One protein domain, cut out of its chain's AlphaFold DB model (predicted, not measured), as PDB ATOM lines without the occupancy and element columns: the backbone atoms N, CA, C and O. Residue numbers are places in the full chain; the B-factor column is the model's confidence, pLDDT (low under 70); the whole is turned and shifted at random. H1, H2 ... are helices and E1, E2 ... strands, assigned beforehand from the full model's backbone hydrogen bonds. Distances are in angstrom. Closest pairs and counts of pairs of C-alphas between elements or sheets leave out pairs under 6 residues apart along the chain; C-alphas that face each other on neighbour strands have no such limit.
ATOM      1  N   MET A   1     252.385 222.464 328.560       84.00
ATOM      2  CA  MET A   1     253.745 222.818 329.030       84.00
ATOM      3  C   MET A   1     254.890 222.196 328.232       84.00
ATOM      4  O   MET A   1     255.964 222.775 328.259       84.00
ATOM      5  N   ARG A   2     254.691 221.114 327.457       88.19
ATOM      6  CA  ARG A   2     255.733 220.594 326.540       88.19
ATOM      7  C   ARG A   2     256.297 221.663 325.598       88.19
ATOM      8  O   ARG A   2     257.498 221.731 325.397       88.19
ATOM      9  N   TYR A   3     255.431 222.545 325.094       85.12
ATOM     10  CA  TYR A   3     255.815 223.666 324.228       85.12
ATOM     11  C   TYR A   3     256.757 224.690 324.896       85.12
ATOM     12  O   TYR A   3     257.421 225.442 324.197       85.12
ATOM     13  N   VAL A   4     256.814 224.711 326.234       87.62
ATOM     14  CA  VAL A   4     257.717 225.549 327.050       87.62
ATOM     15  C   VAL A   4     259.035 224.817 327.340       87.62
ATOM     16  O   VAL A   4     259.930 225.386 327.946       87.62
ATOM     17  N   GLY A   5     259.182 223.562 326.904       90.75
ATOM     18  CA  GLY A   5     260.406 222.776 327.066       90.75
ATOM     19  C   GLY A   5     260.489 221.956 328.354       90.75
ATOM     20  O   GLY A   5     261.536 221.380 328.641       90.75
ATOM     21  N   TYR A   6     259.405 221.869 329.134       93.44
ATOM     22  CA  TYR A   6     259.364 220.994 330.309       93.44
ATOM     23  C   TYR A   6     259.257 219.506 329.911       93.44
ATOM     24  O   TYR A   6     258.396 219.169 329.093       93.44
ATOM     25  N   PRO A   7     260.078 218.614 330.502       93.44
ATOM     26  CA  PRO A   7     259.974 217.162 330.349       93.44
ATOM     27  C   PRO A   7     258.652 216.576 330.860       93.44
ATOM     28  O   PRO A   7     258.026 217.127 331.767       93.44
ATOM     29  N   ASP A   8     258.259 215.421 330.319       93.69
ATOM     30  CA  ASP A   8     257.000 214.744 330.669       93.69
ATOM     31  C   ASP A   8     256.893 214.400 332.155       93.69
ATOM     32  O   ASP A   8     255.866 214.678 332.771       93.69
ATOM     33  N   ASP A   9     257.969 213.892 332.754       93.38
ATOM     34  CA  ASP A   9     258.000 213.553 334.177       93.38
ATOM     35  C   ASP A   9     257.759 214.782 335.066       93.38
ATOM     36  O   ASP A   9     257.097 214.681 336.098       93.38
ATOM     37  N   MET A  10     258.257 215.956 334.664       94.50
ATOM     38  CA  MET A  10     257.998 217.213 335.371       94.50
ATOM     39  C   MET A  10     256.541 217.652 335.209       94.50
ATOM     40  O   MET A  10     255.905 218.049 336.185       94.50
ATOM     41  N   ILE A  11     256.004 217.565 333.988       93.75
ATOM     42  CA  ILE A  11     254.617 217.943 333.682       93.75
ATOM     43  C   ILE A  11     253.630 217.064 334.447       93.75
ATOM     44  O   ILE A  11     252.628 217.571 334.951       93.75
ATOM     45  N   ASP A  12     253.896 215.764 334.534       93.88
ATOM     46  CA  ASP A  12     253.031 214.840 335.255       93.88
ATOM     47  C   ASP A  12     253.056 215.125 336.757       93.88
ATOM     48  O   ASP A  12     251.988 215.286 337.345       93.88
ATOM     49  N   ARG A  13     254.235 215.359 337.355       93.75
ATOM     50  CA  ARG A  13     254.326 215.777 338.768       93.75
ATOM     51  C   ARG A  13     253.586 217.081 339.062       93.75
ATOM     52  O   ARG A  13     253.002 217.221 340.133       93.75
ATOM     53  N   MET A  14     253.590 218.047 338.140       91.69
ATOM     54  CA  MET A  14     252.880 219.319 338.339       91.69
ATOM     55  C   MET A  14     251.372 219.117 338.561       91.69
ATOM     56  O   MET A  14     250.778 219.883 339.318       91.69
ATOM     57  N   LYS A  15     250.760 218.075 337.982       89.56
ATOM     58  CA  LYS A  15     249.334 217.754 338.190       89.56
ATOM     59  C   LYS A  15     249.030 217.302 339.619       89.56
ATOM     60  O   LYS A  15     247.923 217.535 340.097       89.56
ATOM     61  N   ASP A  16     250.005 216.701 340.292       92.38
ATOM     62  CA  ASP A  16     249.856 216.215 341.667       92.38
ATOM     63  C   ASP A  16     250.200 217.295 342.705       92.38
ATOM     64  O   ASP A  16     249.720 217.256 343.836       92.38
ATOM     65  N   VAL A  17     251.028 218.278 342.327       93.19
ATOM     66  CA  VAL A  17     251.475 219.367 343.214       93.19
ATOM     67  C   VAL A  17     250.564 220.592 343.128       93.19
ATOM     68  O   VAL A  17     250.323 221.265 344.132       93.19
ATOM     69  N   TRP A  18     250.073 220.929 341.936       94.81
ATOM     70  CA  TRP A  18     249.254 222.121 341.738       94.81
ATOM     71  C   TRP A  18     247.803 221.877 342.111       94.81
ATOM     72  O   TRP A  18     247.192 220.878 341.737       94.81
ATOM     73  N   THR A  19     247.206 222.866 342.768       96.44
ATOM     74  CA  THR A  19     245.763 222.868 343.012       96.44
ATOM     75  C   THR A  19     244.993 222.838 341.685       96.44
ATOM     76  O   THR A  19     245.470 223.395 340.689       96.44
ATOM     77  N   PRO A  20     243.753 222.309 341.657       95.75
ATOM     78  CA  PRO A  20     242.930 222.330 340.448       95.75
ATOM     79  C   PRO A  20     242.781 223.734 339.848       95.75
ATOM     80  O   PRO A  20     242.754 223.899 338.636       95.75
ATOM     81  N   ARG A  21     242.738 224.772 340.695       94.81
ATOM     82  CA  ARG A  21     242.666 226.172 340.264       94.81
ATOM     83  C   ARG A  21     243.932 226.618 339.522       94.81
ATOM     84  O   ARG A  21     243.817 227.231 338.471       94.81
ATOM     85  N   GLN A  22     245.121 226.294 340.034       95.50
ATOM     86  CA  GLN A  22     246.394 226.603 339.364       95.50
ATOM     87  C   GLN A  22     246.536 225.852 338.036       95.50
ATOM     88  O   GLN A  22     247.006 226.426 337.055       95.50
ATOM     89  N   GLN A  23     246.081 224.599 337.985       94.81
ATOM     90  CA  GLN A  23     246.069 223.822 336.746       94.81
ATOM     91  C   GLN A  23     245.190 224.477 335.677       94.81
ATOM     92  O   GLN A  23     245.624 224.558 334.532       94.81
ATOM     93  N   ARG A  24     244.016 225.014 336.042       95.19
ATOM     94  CA  ARG A  24     243.163 225.759 335.100       95.19
ATOM     95  C   ARG A  24     243.809 227.050 334.607       95.19
ATOM     96  O   ARG A  24     243.830 227.275 333.406       95.19
ATOM     97  N   VAL A  25     244.434 227.831 335.492       95.62
ATOM     98  CA  VAL A  25     245.137 229.072 335.098       95.62
ATOM     99  C   VAL A  25     246.180 228.818 334.009       95.62
ATOM    100  O   VAL A  25     246.270 229.561 333.036       95.62
ATOM    101  N   ILE A  26     246.969 227.756 334.160       93.88
ATOM    102  CA  ILE A  26     248.064 227.451 333.235       93.88
ATOM    103  C   ILE A  26     247.582 226.648 332.021       93.88
ATOM    104  O   ILE A  26     248.048 226.874 330.906       93.88
ATOM    105  N   GLY A  27     246.705 225.670 332.238       91.75
ATOM    106  CA  GLY A  27     246.308 224.677 331.243       91.75
ATOM    107  C   GLY A  27     245.077 225.047 330.420       91.75
ATOM    108  O   GLY A  27     245.031 224.688 329.247       91.75
ATOM    109  N   GLU A  28     244.109 225.746 331.013       93.12
ATOM    110  CA  GLU A  28     242.855 226.144 330.357       93.12
ATOM    111  C   GLU A  28     242.899 227.619 329.946       93.12
ATOM    112  O   GLU A  28     242.717 227.929 328.770       93.12
ATOM    113  N   ASP A  29     243.229 228.521 330.875       94.31
ATOM    114  CA  ASP A  29     243.237 229.966 330.607       94.31
ATOM    115  C   ASP A  29     244.486 230.408 329.820       94.31
ATOM    116  O   ASP A  29     244.499 231.467 329.195       94.31
ATOM    117  N   GLY A  30     245.560 229.609 329.867       91.50
ATOM    118  CA  GLY A  30     246.811 229.868 329.150       91.50
ATOM    119  C   GLY A  30     247.715 230.940 329.778       91.50
ATOM    120  O   GLY A  30     248.641 231.418 329.120       91.50
ATOM    121  N   PHE A  31     247.497 231.315 331.042       92.44
ATOM    122  CA  PHE A  31     248.275 232.347 331.736       92.44
ATOM    123  C   PHE A  31     249.541 231.785 332.380       92.44
ATOM    124  O   PHE A  31     249.619 231.604 333.595       92.44
ATOM    125  N   MET A  32     250.570 231.547 331.565       90.81
ATOM    126  CA  MET A  32     251.905 231.234 332.071       90.81
ATOM    127  C   MET A  32     252.587 232.493 332.619       90.81
ATOM    128  O   MET A  32     252.745 233.486 331.910       90.81
ATOM    129  N   PHE A  33     253.051 232.442 333.867       89.81
ATOM    130  CA  PHE A  33     253.833 233.533 334.446       89.81
ATOM    131  C   PHE A  33     255.195 233.614 333.758       89.81
ATOM    132  O   PHE A  33     255.916 232.617 333.727       89.81
ATOM    133  N   SER A  34     255.537 234.789 333.225       93.69
ATOM    134  CA  SER A  34     256.845 235.046 332.607       93.69
ATOM    135  C   SER A  34     257.687 236.043 333.401       93.69
ATOM    136  O   SER A  34     258.871 235.813 333.613       93.69
ATOM    137  N   ALA A  35     257.080 237.109 333.918       95.38
ATOM    138  CA  ALA A  35     257.748 238.058 334.798       95.38
ATOM    139  C   ALA A  35     256.814 238.455 335.941       95.38
ATOM    140  O   ALA A  35     255.607 238.615 335.741       95.38
ATOM    141  N   ALA A  36     257.373 238.610 337.135       96.75
ATOM    142  CA  ALA A  36     256.650 239.077 338.308       96.75
ATOM    143  C   ALA A  36     257.586 239.840 339.248       96.75
ATOM    144  O   ALA A  36     258.778 239.549 339.317       96.75
ATOM    145  N   THR A  37     257.025 240.760 340.027       97.94
ATOM    146  CA  THR A  37     257.734 241.450 341.107       97.94
ATOM    147  C   THR A  37     256.912 241.337 342.379       97.94
ATOM    148  O   THR A  37     255.757 241.751 342.429       97.94
ATOM    149  N   CYS A  38     257.521 240.766 343.410       97.62
ATOM    150  CA  CYS A  38     257.068 240.906 344.777       97.62
ATOM    151  C   CYS A  38     257.623 242.229 345.315       97.62
ATOM    152  O   CYS A  38     258.841 242.418 345.410       97.62
ATOM    153  N   PHE A  39     256.720 243.160 345.618       97.31
ATOM    154  CA  PHE A  39     257.078 244.448 346.198       97.31
ATOM    155  C   PHE A  39     257.879 244.244 347.506       97.31
ATOM    156  O   PHE A  39     257.489 243.401 348.317       97.31
ATOM    157  N   PRO A  40     258.965 245.006 347.749       96.31
ATOM    158  CA  PRO A  40     259.394 246.165 346.961       96.31
ATOM    159  C   PRO A  40     260.374 245.853 345.823       96.31
ATOM    160  O   PRO A  40     260.369 246.562 344.823       96.31
ATOM    161  N   ASN A  41     261.214 244.830 345.955       97.81
ATOM    162  CA  ASN A  41     262.423 244.712 345.135       97.81
ATOM    163  C   ASN A  41     262.845 243.268 344.816       97.81
ATOM    164  O   ASN A  41     263.999 243.039 344.454       97.81
ATOM    165  N   LEU A  42     261.939 242.292 344.924       98.50
ATOM    166  CA  LEU A  42     262.211 240.901 344.557       98.50
ATOM    167  C   LEU A  42     261.472 240.555 343.267       98.50
ATOM    168  O   LEU A  42     260.248 240.607 343.209       98.50
ATOM    169  N   SER A  43     262.201 240.201 342.217       97.88
ATOM    170  CA  SER A  43     261.646 239.875 340.905       97.88
ATOM    171  C   SER A  43     261.893 238.423 340.522       97.88
ATOM    172  O   SER A  43     262.883 237.812 340.913       97.88
ATOM    173  N   PHE A  44     260.986 237.891 339.716       97.69
ATOM    174  CA  PHE A  44     261.021 236.544 339.176       97.69
ATOM    175  C   PHE A  44     260.890 236.632 337.665       97.69
ATOM    176  O   PHE A  44     260.020 237.342 337.158       97.69
ATOM    177  N   VAL A  45     261.731 235.892 336.955       96.75
ATOM    178  CA  VAL A  45     261.635 235.714 335.510       96.75
ATOM    179  C   VAL A  45     261.576 234.227 335.228       96.75
ATOM    180  O   VAL A  45     262.499 233.491 335.553       96.75
ATOM    181  N   HIS A  46     260.489 233.791 334.616       96.06
ATOM    182  CA  HIS A  46     260.358 232.480 334.015       96.06
ATOM    183  C   HIS A  46     260.385 232.668 332.499       96.06
ATOM    184  O   HIS A  46     259.477 233.250 331.903       96.06
ATOM    185  N   ASN A  47     261.473 232.220 331.886       93.69
ATOM    186  CA  ASN A  47     261.709 232.390 330.459       93.69
ATOM    187  C   ASN A  47     262.121 231.056 329.841       93.69
ATOM    188  O   ASN A  47     262.691 230.208 330.523       93.69
ATOM    189  N   TRP A  48     261.831 230.877 328.557       93.31
ATOM    190  CA  TRP A  48     262.070 229.639 327.815       93.31
ATOM    191  C   TRP A  48     262.670 229.942 326.439       93.31
ATOM    192  O   TRP A  48     262.007 229.789 325.409       93.31
ATOM    193  N   PRO A  49     263.924 230.427 326.396       90.25
ATOM    194  CA  PRO A  49     264.599 230.702 325.140       90.25
ATOM    195  C   PRO A  49     264.750 229.426 324.310       90.25
ATOM    196  O   PRO A  49     264.857 228.312 324.831       90.25
ATOM    197  N   LYS A  50     264.822 229.619 322.996       87.56
ATOM    198  CA  LYS A  50     265.356 228.616 322.084       87.56
ATOM    199  C   LYS A  50     266.865 228.760 322.070       87.56
ATOM    200  O   LYS A  50     267.368 229.818 321.695       87.56
ATOM    201  N   LEU A  51     267.572 227.721 322.491       76.56
ATOM    202  CA  LEU A  51     269.021 227.695 322.358       76.56
ATOM    203  C   LEU A  51     269.415 226.961 321.074       76.56
ATOM    204  O   LEU A  51     268.780 225.952 320.741       76.56
ATOM    205  N   PRO A  52     270.463 227.432 320.375       68.38
ATOM    206  CA  PRO A  52     271.039 226.678 319.274       68.38
ATOM    207  C   PRO A  52     271.520 225.318 319.800       68.38
ATOM    208  O   PRO A  52     272.262 225.244 320.782       68.38
ATOM    209  N   GLY A  53     271.048 224.240 319.173       61.53
ATOM    210  CA  GLY A  53     271.531 222.887 319.437       61.53
ATOM    211  C   GLY A  53     272.939 222.666 318.878       61.53
ATOM    212  O   GLY A  53     273.519 223.548 318.246       61.53
ATOM    213  N   SER A  54     273.484 221.461 319.069       52.34
ATOM    214  CA  SER A  54     274.707 221.037 318.363       52.34
ATOM    215  C   SER A  54     274.526 221.019 316.844       52.34
ATOM    216  O   SER A  54     275.498 221.207 316.124       52.34
ATOM    217  N   ASP A  55     273.283 220.848 316.380       54.28
ATOM    218  CA  ASP A  55     272.882 220.882 314.980       54.28
ATOM    219  C   ASP A  55     271.648 221.782 314.808       54.28
ATOM    220  O   ASP A  55     270.781 221.847 315.684       54.28
ATOM    221  N   SER A  56     271.562 222.461 313.660       53.47
ATOM    222  CA  SER A  56     270.512 223.441 313.316       53.47
ATOM    223  C   SER A  56     269.084 222.873 313.273       53.47
ATOM    224  O   SER A  56     268.124 223.639 313.266       53.47
ATOM    225  N   GLU A  57     268.929 221.548 313.305       53.84
ATOM    226  CA  GLU A  57     267.632 220.856 313.346       53.84
ATOM    227  C   GLU A  57     267.135 220.552 314.776       53.84
ATOM    228  O   GLU A  57     265.995 220.125 314.947       53.84
ATOM    229  N   ASN A  58     267.947 220.801 315.815       58.09
ATOM    230  CA  ASN A  58     267.632 220.500 317.220       58.09
ATOM    231  C   ASN A  58     267.670 221.756 318.111       58.09
ATOM    232  O   ASN A  58     268.310 221.775 319.165       58.09
ATOM    233  N   GLU A  59     266.971 222.820 317.705       65.69
ATOM    234  CA  GLU A  59     266.670 223.931 318.615       65.69
ATOM    235  C   GLU A  59     265.873 223.409 319.817       65.69
ATOM    236  O   GLU A  59     264.771 222.873 319.674       65.69
ATOM    237  N   MET A  60     266.416 223.583 321.022       77.19
ATOM    238  CA  MET A  60     265.731 223.177 322.246       77.19
ATOM    239  C   MET A  60     265.188 224.402 322.972       77.19
ATOM    240  O   MET A  60     265.937 225.311 323.331       77.19
ATOM    241  N   VAL A  61     263.877 224.400 323.216       88.44
ATOM    242  CA  VAL A  61     263.240 225.327 324.156       88.44
ATOM    243  C   VAL A  61     263.616 224.873 325.564       88.44
ATOM    244  O   VAL A  61     263.329 223.734 325.935       88.44
ATOM    245  N   LEU A  62     264.284 225.730 326.333       91.12
ATOM    246  CA  LEU A  62     264.794 225.379 327.660       91.12
ATOM    247  C   LEU A  62     264.316 226.394 328.697       91.12
ATOM    248  O   LEU A  62     264.864 227.495 328.760       91.12
ATOM    249  N   PRO A  63     263.312 226.048 329.522       94.75
ATOM    250  CA  PRO A  63     262.806 226.963 330.520       94.75
ATOM    251  C   PRO A  63     263.765 227.052 331.701       94.75
ATOM    252  O   PRO A  63     264.359 226.056 332.126       94.75
ATOM    253  N   PHE A  64     263.878 228.243 332.271       95.38
ATOM    254  CA  PHE A  64     264.576 228.501 333.522       95.38
ATOM    255  C   PHE A  64     263.797 229.504 334.368       95.38
ATOM    256  O   PHE A  64     262.976 230.270 333.858       95.38
ATOM    257  N   ILE A  65     264.086 229.515 335.668       96.81
ATOM    258  CA  ILE A  65     263.588 230.526 336.594       96.81
ATOM    259  C   ILE A  65     264.786 231.312 337.121       96.81
ATOM    260  O   ILE A  65     265.713 230.736 337.692       96.81
ATOM    261  N   SER A  66     264.762 232.626 336.928       96.75
ATOM    262  CA  SER A  66     265.658 233.577 337.577       96.75
ATOM    263  C   SER A  66     264.917 234.283 338.708       96.75
ATOM    264  O   SER A  66     263.777 234.722 338.542       96.75
ATOM    265  N   ILE A  67     265.569 234.381 339.859       97.62
ATOM    266  CA  ILE A  67     265.126 235.159 341.015       97.62
ATOM    267  C   ILE A  67     266.129 236.296 341.176       97.62
ATOM    268  O   ILE A  67     267.331 236.047 341.169       97.62
ATOM    269  N   ARG A  68     265.651 237.533 341.304       96.25
ATOM    270  CA  ARG A  68     266.498 238.731 341.338       96.25
ATOM    271  C   ARG A  68     266.095 239.642 342.481       96.25
ATOM    272  O   ARG A  68     264.933 240.034 342.559       96.25
ATOM    273  N   GLN A  69     267.040 239.999 343.336       98.06
ATOM    274  CA  GLN A  69     266.853 241.039 344.341       98.06
ATOM    275  C   GLN A  69     267.583 242.304 343.898       98.06
ATOM    276  O   GLN A  69     268.784 242.270 343.636       98.06
ATOM    277  N   TRP A  70     266.844 243.411 343.844       97.75
ATOM    278  CA  TRP A  70     267.365 244.745 343.549       97.75
ATOM    279  C   TRP A  70     267.730 245.425 344.869       97.75
ATOM    280  O   TRP A  70     266.909 246.126 345.466       97.75
ATOM    281  N   GLN A  71     268.914 245.132 345.401       98.19
ATOM    282  CA  GLN A  71     269.346 245.629 346.701       98.19
ATOM    283  C   GLN A  71     269.761 247.108 346.585       98.19
ATOM    284  O   GLN A  71     270.748 247.410 345.910       98.19
ATOM    285  N   PRO A  72     269.038 248.047 347.224       97.56
ATOM    286  CA  PRO A  72     269.377 249.460 347.126       97.56
ATOM    287  C   PRO A  72     270.689 249.741 347.867       97.56
ATOM    288  O   PRO A  72     270.823 249.392 349.042       97.56
ATOM    289  N   ILE A  73     271.633 250.395 347.189       98.31
ATOM    290  CA  ILE A  73     272.884 250.891 347.785       98.31
ATOM    291  C   ILE A  73     272.792 252.405 347.991       98.31
ATOM    292  O   ILE A  73     273.115 252.916 349.063       98.31
ATOM    293  N   SER A  74     272.290 253.125 346.984       97.31
ATOM    294  CA  SER A  74     272.009 254.561 347.040       97.31
ATOM    295  C   SER A  74     270.882 254.935 346.068       97.31
ATOM    296  O   SER A  74     270.281 254.070 345.436       97.31
ATOM    297  N   GLU A  75     270.591 256.230 345.921       93.62
ATOM    298  CA  GLU A  75     269.618 256.723 344.935       93.62
ATOM    299  C   GLU A  75     270.019 256.464 343.473       93.62
ATOM    300  O   GLU A  75     269.163 256.519 342.592       93.62
ATOM    301  N   SER A  76     271.300 256.191 343.211       95.88
ATOM    302  CA  SER A  76     271.848 255.984 341.866       95.88
ATOM    303  C   SER A  76     272.561 254.643 341.695       95.88
ATOM    304  O   SER A  76     273.197 254.424 340.667       95.88
ATOM    305  N   GLU A  77     272.505 253.761 342.695       97.06
ATOM    306  CA  GLU A  77     273.236 252.495 342.691       97.06
ATOM    307  C   GLU A  77     272.405 251.367 343.307       97.06
ATOM    308  O   GLU A  77     271.788 251.515 344.366       97.06
ATOM    309  N   THR A  78     272.400 250.221 342.632       97.62
ATOM    310  CA  THR A  78     271.693 249.005 343.042       97.62
ATOM    311  C   THR A  78     272.609 247.809 342.840       97.62
ATOM    312  O   THR A  78     273.138 247.611 341.749       97.62
ATOM    313  N   GLU A  79     272.764 246.989 343.875       97.31
ATOM    314  CA  GLU A  79     273.380 245.674 343.745       97.31
ATOM    315  C   GLU A  79     272.312 244.671 343.294       97.31
ATOM    316  O   GLU A  79     271.226 244.589 343.874       97.31
ATOM    317  N   VAL A  80     272.609 243.903 342.246       96.38
ATOM    318  CA  VAL A  80     271.694 242.887 341.716       96.38
ATOM    319  C   VAL A  80     272.149 241.513 342.186       96.38
ATOM    320  O   VAL A  80     273.119 240.953 341.672       96.38
ATOM    321  N   CYS A  81     271.428 240.933 343.143       96.56
ATOM    322  CA  CYS A  81     271.633 239.538 343.515       96.56
ATOM    323  C   CYS A  81     270.769 238.655 342.608       96.56
ATOM    324  O   CYS A  81     269.542 238.742 342.659       96.56
ATOM    325  N   SER A  82     271.392 237.816 341.776       96.00
ATOM    326  CA  SER A  82     270.687 236.974 340.802       96.00
ATOM    327  C   SER A  82     270.914 235.486 341.061       96.00
ATOM    328  O   SER A  82     272.053 235.017 341.127       96.00
ATOM    329  N   TRP A  83     269.822 234.734 341.178       96.88
ATOM    330  CA  TRP A  83     269.820 233.295 341.417       96.88
ATOM    331  C   TRP A  83     269.095 232.548 340.305       96.88
ATOM    332  O   TRP A  83     268.066 232.989 339.793       96.88
ATOM    333  N   PHE A  84     269.603 231.360 339.998       96.94
ATOM    334  CA  PHE A  84     268.922 230.366 339.182       96.94
ATOM    335  C   PHE A  84     268.167 229.384 340.080       96.94
ATOM    336  O   PHE A  84     268.732 228.855 341.040       96.94
ATOM    337  N   ALA A  85     266.911 229.107 339.740       96.25
ATOM    338  CA  ALA A  85     266.094 228.099 340.396       96.25
ATOM    339  C   ALA A  85     265.597 227.055 339.387       96.25
ATOM    340  O   ALA A  85     265.199 227.365 338.264       96.25
ATOM    341  N   VAL A  86     265.581 225.798 339.827       95.44
ATOM    342  CA  VAL A  86     265.038 224.660 339.083       95.44
ATOM    343  C   VAL A  86     264.394 223.683 340.060       95.44
ATOM    344  O   VAL A  86     264.832 223.574 341.205       95.44
ATOM    345  N   ASP A  87     263.354 222.975 339.613       94.38
ATOM    346  CA  ASP A  87     262.689 221.933 340.403       94.38
ATOM    347  C   ASP A  87     263.720 220.932 340.960       94.38
ATOM    348  O   ASP A  87     264.556 220.382 340.233       94.38
ATOM    349  N   ALA A  88     263.654 220.686 342.270       93.88
ATOM    350  CA  ALA A  88     264.517 219.744 342.968       93.88
ATOM    351  C   ALA A  88     264.402 218.315 342.406       93.88
ATOM    352  O   ALA A  88     265.413 217.611 342.345       93.88
ATOM    353  N   GLY A  89     263.217 217.914 341.940       93.75
ATOM    354  CA  GLY A  89     262.948 216.629 341.295       93.75
ATOM    355  C   GLY A  89     263.267 216.584 339.798       93.75
ATOM    356  O   GLY A  89     263.048 215.550 339.175       93.75
ATOM    357  N   ALA A  90     263.760 217.670 339.189       94.81
ATOM    358  CA  ALA A  90     264.069 217.671 337.761       94.81
ATOM    359  C   ALA A  90     265.219 216.701 337.408       94.81
ATOM    360  O   ALA A  90     266.174 216.572 338.189       94.81
ATOM    361  N   PRO A  91     265.195 216.080 336.212       95.00
ATOM    362  CA  PRO A  91     266.306 215.270 335.723       95.00
ATOM    363  C   PRO A  91     267.630 216.046 335.736       95.00
ATOM    364  O   PRO A  91     267.674 217.226 335.383       95.00
ATOM    365  N   ALA A  92     268.732 215.388 336.108       95.62
ATOM    366  CA  ALA A  92     270.039 216.044 336.250       95.62
ATOM    367  C   ALA A  92     270.497 216.749 334.961       95.62
ATOM    368  O   ALA A  92     271.010 217.868 335.000       95.62
ATOM    369  N   ASP A  93     270.255 216.119 333.814       92.38
ATOM    370  CA  ASP A  93     270.577 216.689 332.511       92.38
ATOM    371  C   ASP A  93     269.715 217.923 332.176       92.38
ATOM    372  O   ASP A  93     270.226 218.925 331.675       92.38
ATOM    373  N   PHE A  94     268.429 217.912 332.546       93.56
ATOM    374  CA  PHE A  94     267.566 219.085 332.407       93.56
ATOM    375  C   PHE A  94     268.056 220.247 333.280       93.56
ATOM    376  O   PHE A  94     268.149 221.372 332.794       93.56
ATOM    377  N   LYS A  95     268.446 219.987 334.538       95.75
ATOM    378  CA  LYS A  95     269.011 221.021 335.428       95.75
ATOM    379  C   LYS A  95     270.238 221.688 334.810       95.75
ATOM    380  O   LYS A  95     270.340 222.911 334.829       95.75
ATOM    381  N   LYS A  96     271.141 220.892 334.226       94.44
ATOM    382  CA  LYS A  96     272.346 221.393 333.554       94.44
ATOM    383  C   LYS A  96     271.999 222.285 332.359       94.44
ATOM    384  O   LYS A  96     272.532 223.386 332.258       94.44
ATOM    385  N   ARG A  97     271.095 221.836 331.485       92.88
ATOM    386  CA  ARG A  97     270.691 222.591 330.285       92.88
ATOM    387  C   ARG A  97     269.896 223.855 330.617       92.88
ATOM    388  O   ARG A  97     270.153 224.904 330.041       92.88
ATOM    389  N   SER A  98     268.986 223.778 331.585       94.62
ATOM    390  CA  SER A  98     268.235 224.930 332.100       94.62
ATOM    391  C   SER A  98     269.169 225.982 332.717       94.62
ATOM    392  O   SER A  98     269.022 227.173 332.452       94.62
ATOM    393  N   TYR A  99     270.207 225.555 333.447       94.75
ATOM    394  CA  TYR A  99     271.235 226.463 333.964       94.75
ATOM    395  C   TYR A  99     272.042 227.146 332.848       94.75
ATOM    396  O   TYR A  99     272.303 228.344 332.922       94.75
ATOM    397  N   GLN A 100     272.401 226.414 331.787       92.00
ATOM    398  CA  GLN A 100     273.054 227.007 330.614       92.00
ATOM    399  C   GLN A 100     272.153 228.044 329.928       92.00
ATOM    400  O   GLN A 100     272.631 229.124 329.589       92.00
ATOM    401  N   ALA A 101     270.855 227.754 329.792       92.69
ATOM    402  CA  ALA A 101     269.872 228.699 329.261       92.69
ATOM    403  C   ALA A 101     269.807 229.984 330.093       92.69
ATOM    404  O   ALA A 101     269.846 231.082 329.539       92.69
ATOM    405  N   TYR A 102     269.776 229.843 331.421       94.81
ATOM    406  CA  TYR A 102     269.834 230.974 332.336       94.81
ATOM    407  C   TYR A 102     271.092 231.819 332.112       94.81
ATOM    408  O   TYR A 102     270.952 233.012 331.878       94.81
ATOM    409  N   LEU A 103     272.289 231.221 332.103       92.94
ATOM    410  CA  LEU A 103     273.554 231.958 331.943       92.94
ATOM    411  C   LEU A 103     273.685 232.694 330.603       92.94
ATOM    412  O   LEU A 103     274.370 233.713 330.530       92.94
ATOM    413  N   MET A 104     273.074 232.175 329.536       90.06
ATOM    414  CA  MET A 104     273.090 232.832 328.225       90.06
ATOM    415  C   MET A 104     272.177 234.061 328.181       90.06
ATOM    416  O   MET A 104     272.465 235.014 327.458       90.06
ATOM    417  N   CYS A 105     271.080 234.047 328.938       89.06
ATOM    418  CA  CYS A 105     270.088 235.119 328.936       89.06
ATOM    419  C   CYS A 105     270.320 236.146 330.049       89.06
ATOM    420  O   CYS A 105     270.297 237.342 329.780       89.06
ATOM    421  N   PHE A 106     270.553 235.693 331.281       90.19
ATOM    422  CA  PHE A 106     270.610 236.515 332.489       90.19
ATOM    423  C   PHE A 106     271.830 236.195 333.364       90.19
ATOM    424  O   PHE A 106     272.606 235.278 333.099       90.19
ATOM    425  N   GLY A 107     271.993 236.973 334.436       85.25
ATOM    426  CA  GLY A 107     273.220 237.006 335.228       85.25
ATOM    427  C   GLY A 107     274.231 237.982 334.629       85.25
ATOM    428  O   GLY A 107     274.004 238.547 333.564       85.25
ATOM    429  N   SER A 108     275.363 238.182 335.303       83.44
ATOM    430  CA  SER A 108     276.338 239.227 334.949       83.44
ATOM    431  C   SER A 108     276.917 239.128 333.530       83.44
ATOM    432  O   SER A 108     277.447 240.110 333.023       83.44
ATOM    433  N   THR A 109     276.825 237.963 332.887       85.31
ATOM    434  CA  THR A 109     277.294 237.717 331.514       85.31
ATOM    435  C   THR A 109     276.164 237.411 330.531       85.31
ATOM    436  O   THR A 109     276.437 237.093 329.375       85.31
ATOM    437  N   GLY A 110     274.905 237.457 330.969       86.56
ATOM    438  CA  GLY A 110     273.751 237.140 330.131       86.56
ATOM    439  C   GLY A 110     273.502 238.221 329.085       86.56
ATOM    440  O   GLY A 110     273.673 239.404 329.370       86.56
TER     441      GLY A 110
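What this domain is: This is residues 1 to 110 of the 186 residues of an uncharacterized protein of Mycobacterium kansasii (UniProt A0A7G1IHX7). A twisted slab of four strands, drawn out by the long E3 and E4 hairpin, has H3 packed on one face away from that hairpin's tip at residues 75 and 76. H1 and H2 form a pair off the sheet, and the loop of residues 48 to 63 folds back on itself. The printed part has 110 residues, ordered H1 H2 E1 E2 E3 E4 H3; the sheet runs E1 E2 E3 E4, antiparallel throughout, and the class is mixed. It is only just compact, close to loose, with a radius of gyration of the C-alphas of 15.8 A and spans of 45 by 40 by 23 A.

Where its parts are: Find C-alpha 8 at (257.000, 214.744, 330.669), where H1, residues 8 to 17, begins its 14.5 A. H2 takes residues 20 to 27, E1 residues 35 to 38 and E2 residues 42 to 47. E3, residues 64 to 74, covers 30.3 A, and E4, residues 77 to 85, covers 25.5 A. H3, residues 92 to 105, runs 20.4 A to C-alpha 105 at (270.088, 235.119, 328.936).

How they stand to each other: The strands form a meander, each the antiparallel neighbour of the one before: look for N 36 and O 44 at 2.9 A, N 45 and O 66 at 2.8 A, and N 69 and O 81 at 2.9 A. H3 on one face makes two layers, at a height over the sheet of 6.0 A; its closest C-alphas to E3 are Ser 98 and Phe 64, 5.3 A. H1 and H2 are close but not clearly touching, C-alphas 15 and 23 being 7.0 A apart. H2 and H3 have every O i to N i+4 pair within hydrogen-bond range, H1 4 of 6.

The domain as a whole: The C-alphas farthest apart, Glu 57 and Ser 74, are 47.9 A apart. The printed part has no cut; the long link is E2 to E3, where residues 52 to 59 have pLDDT under 70.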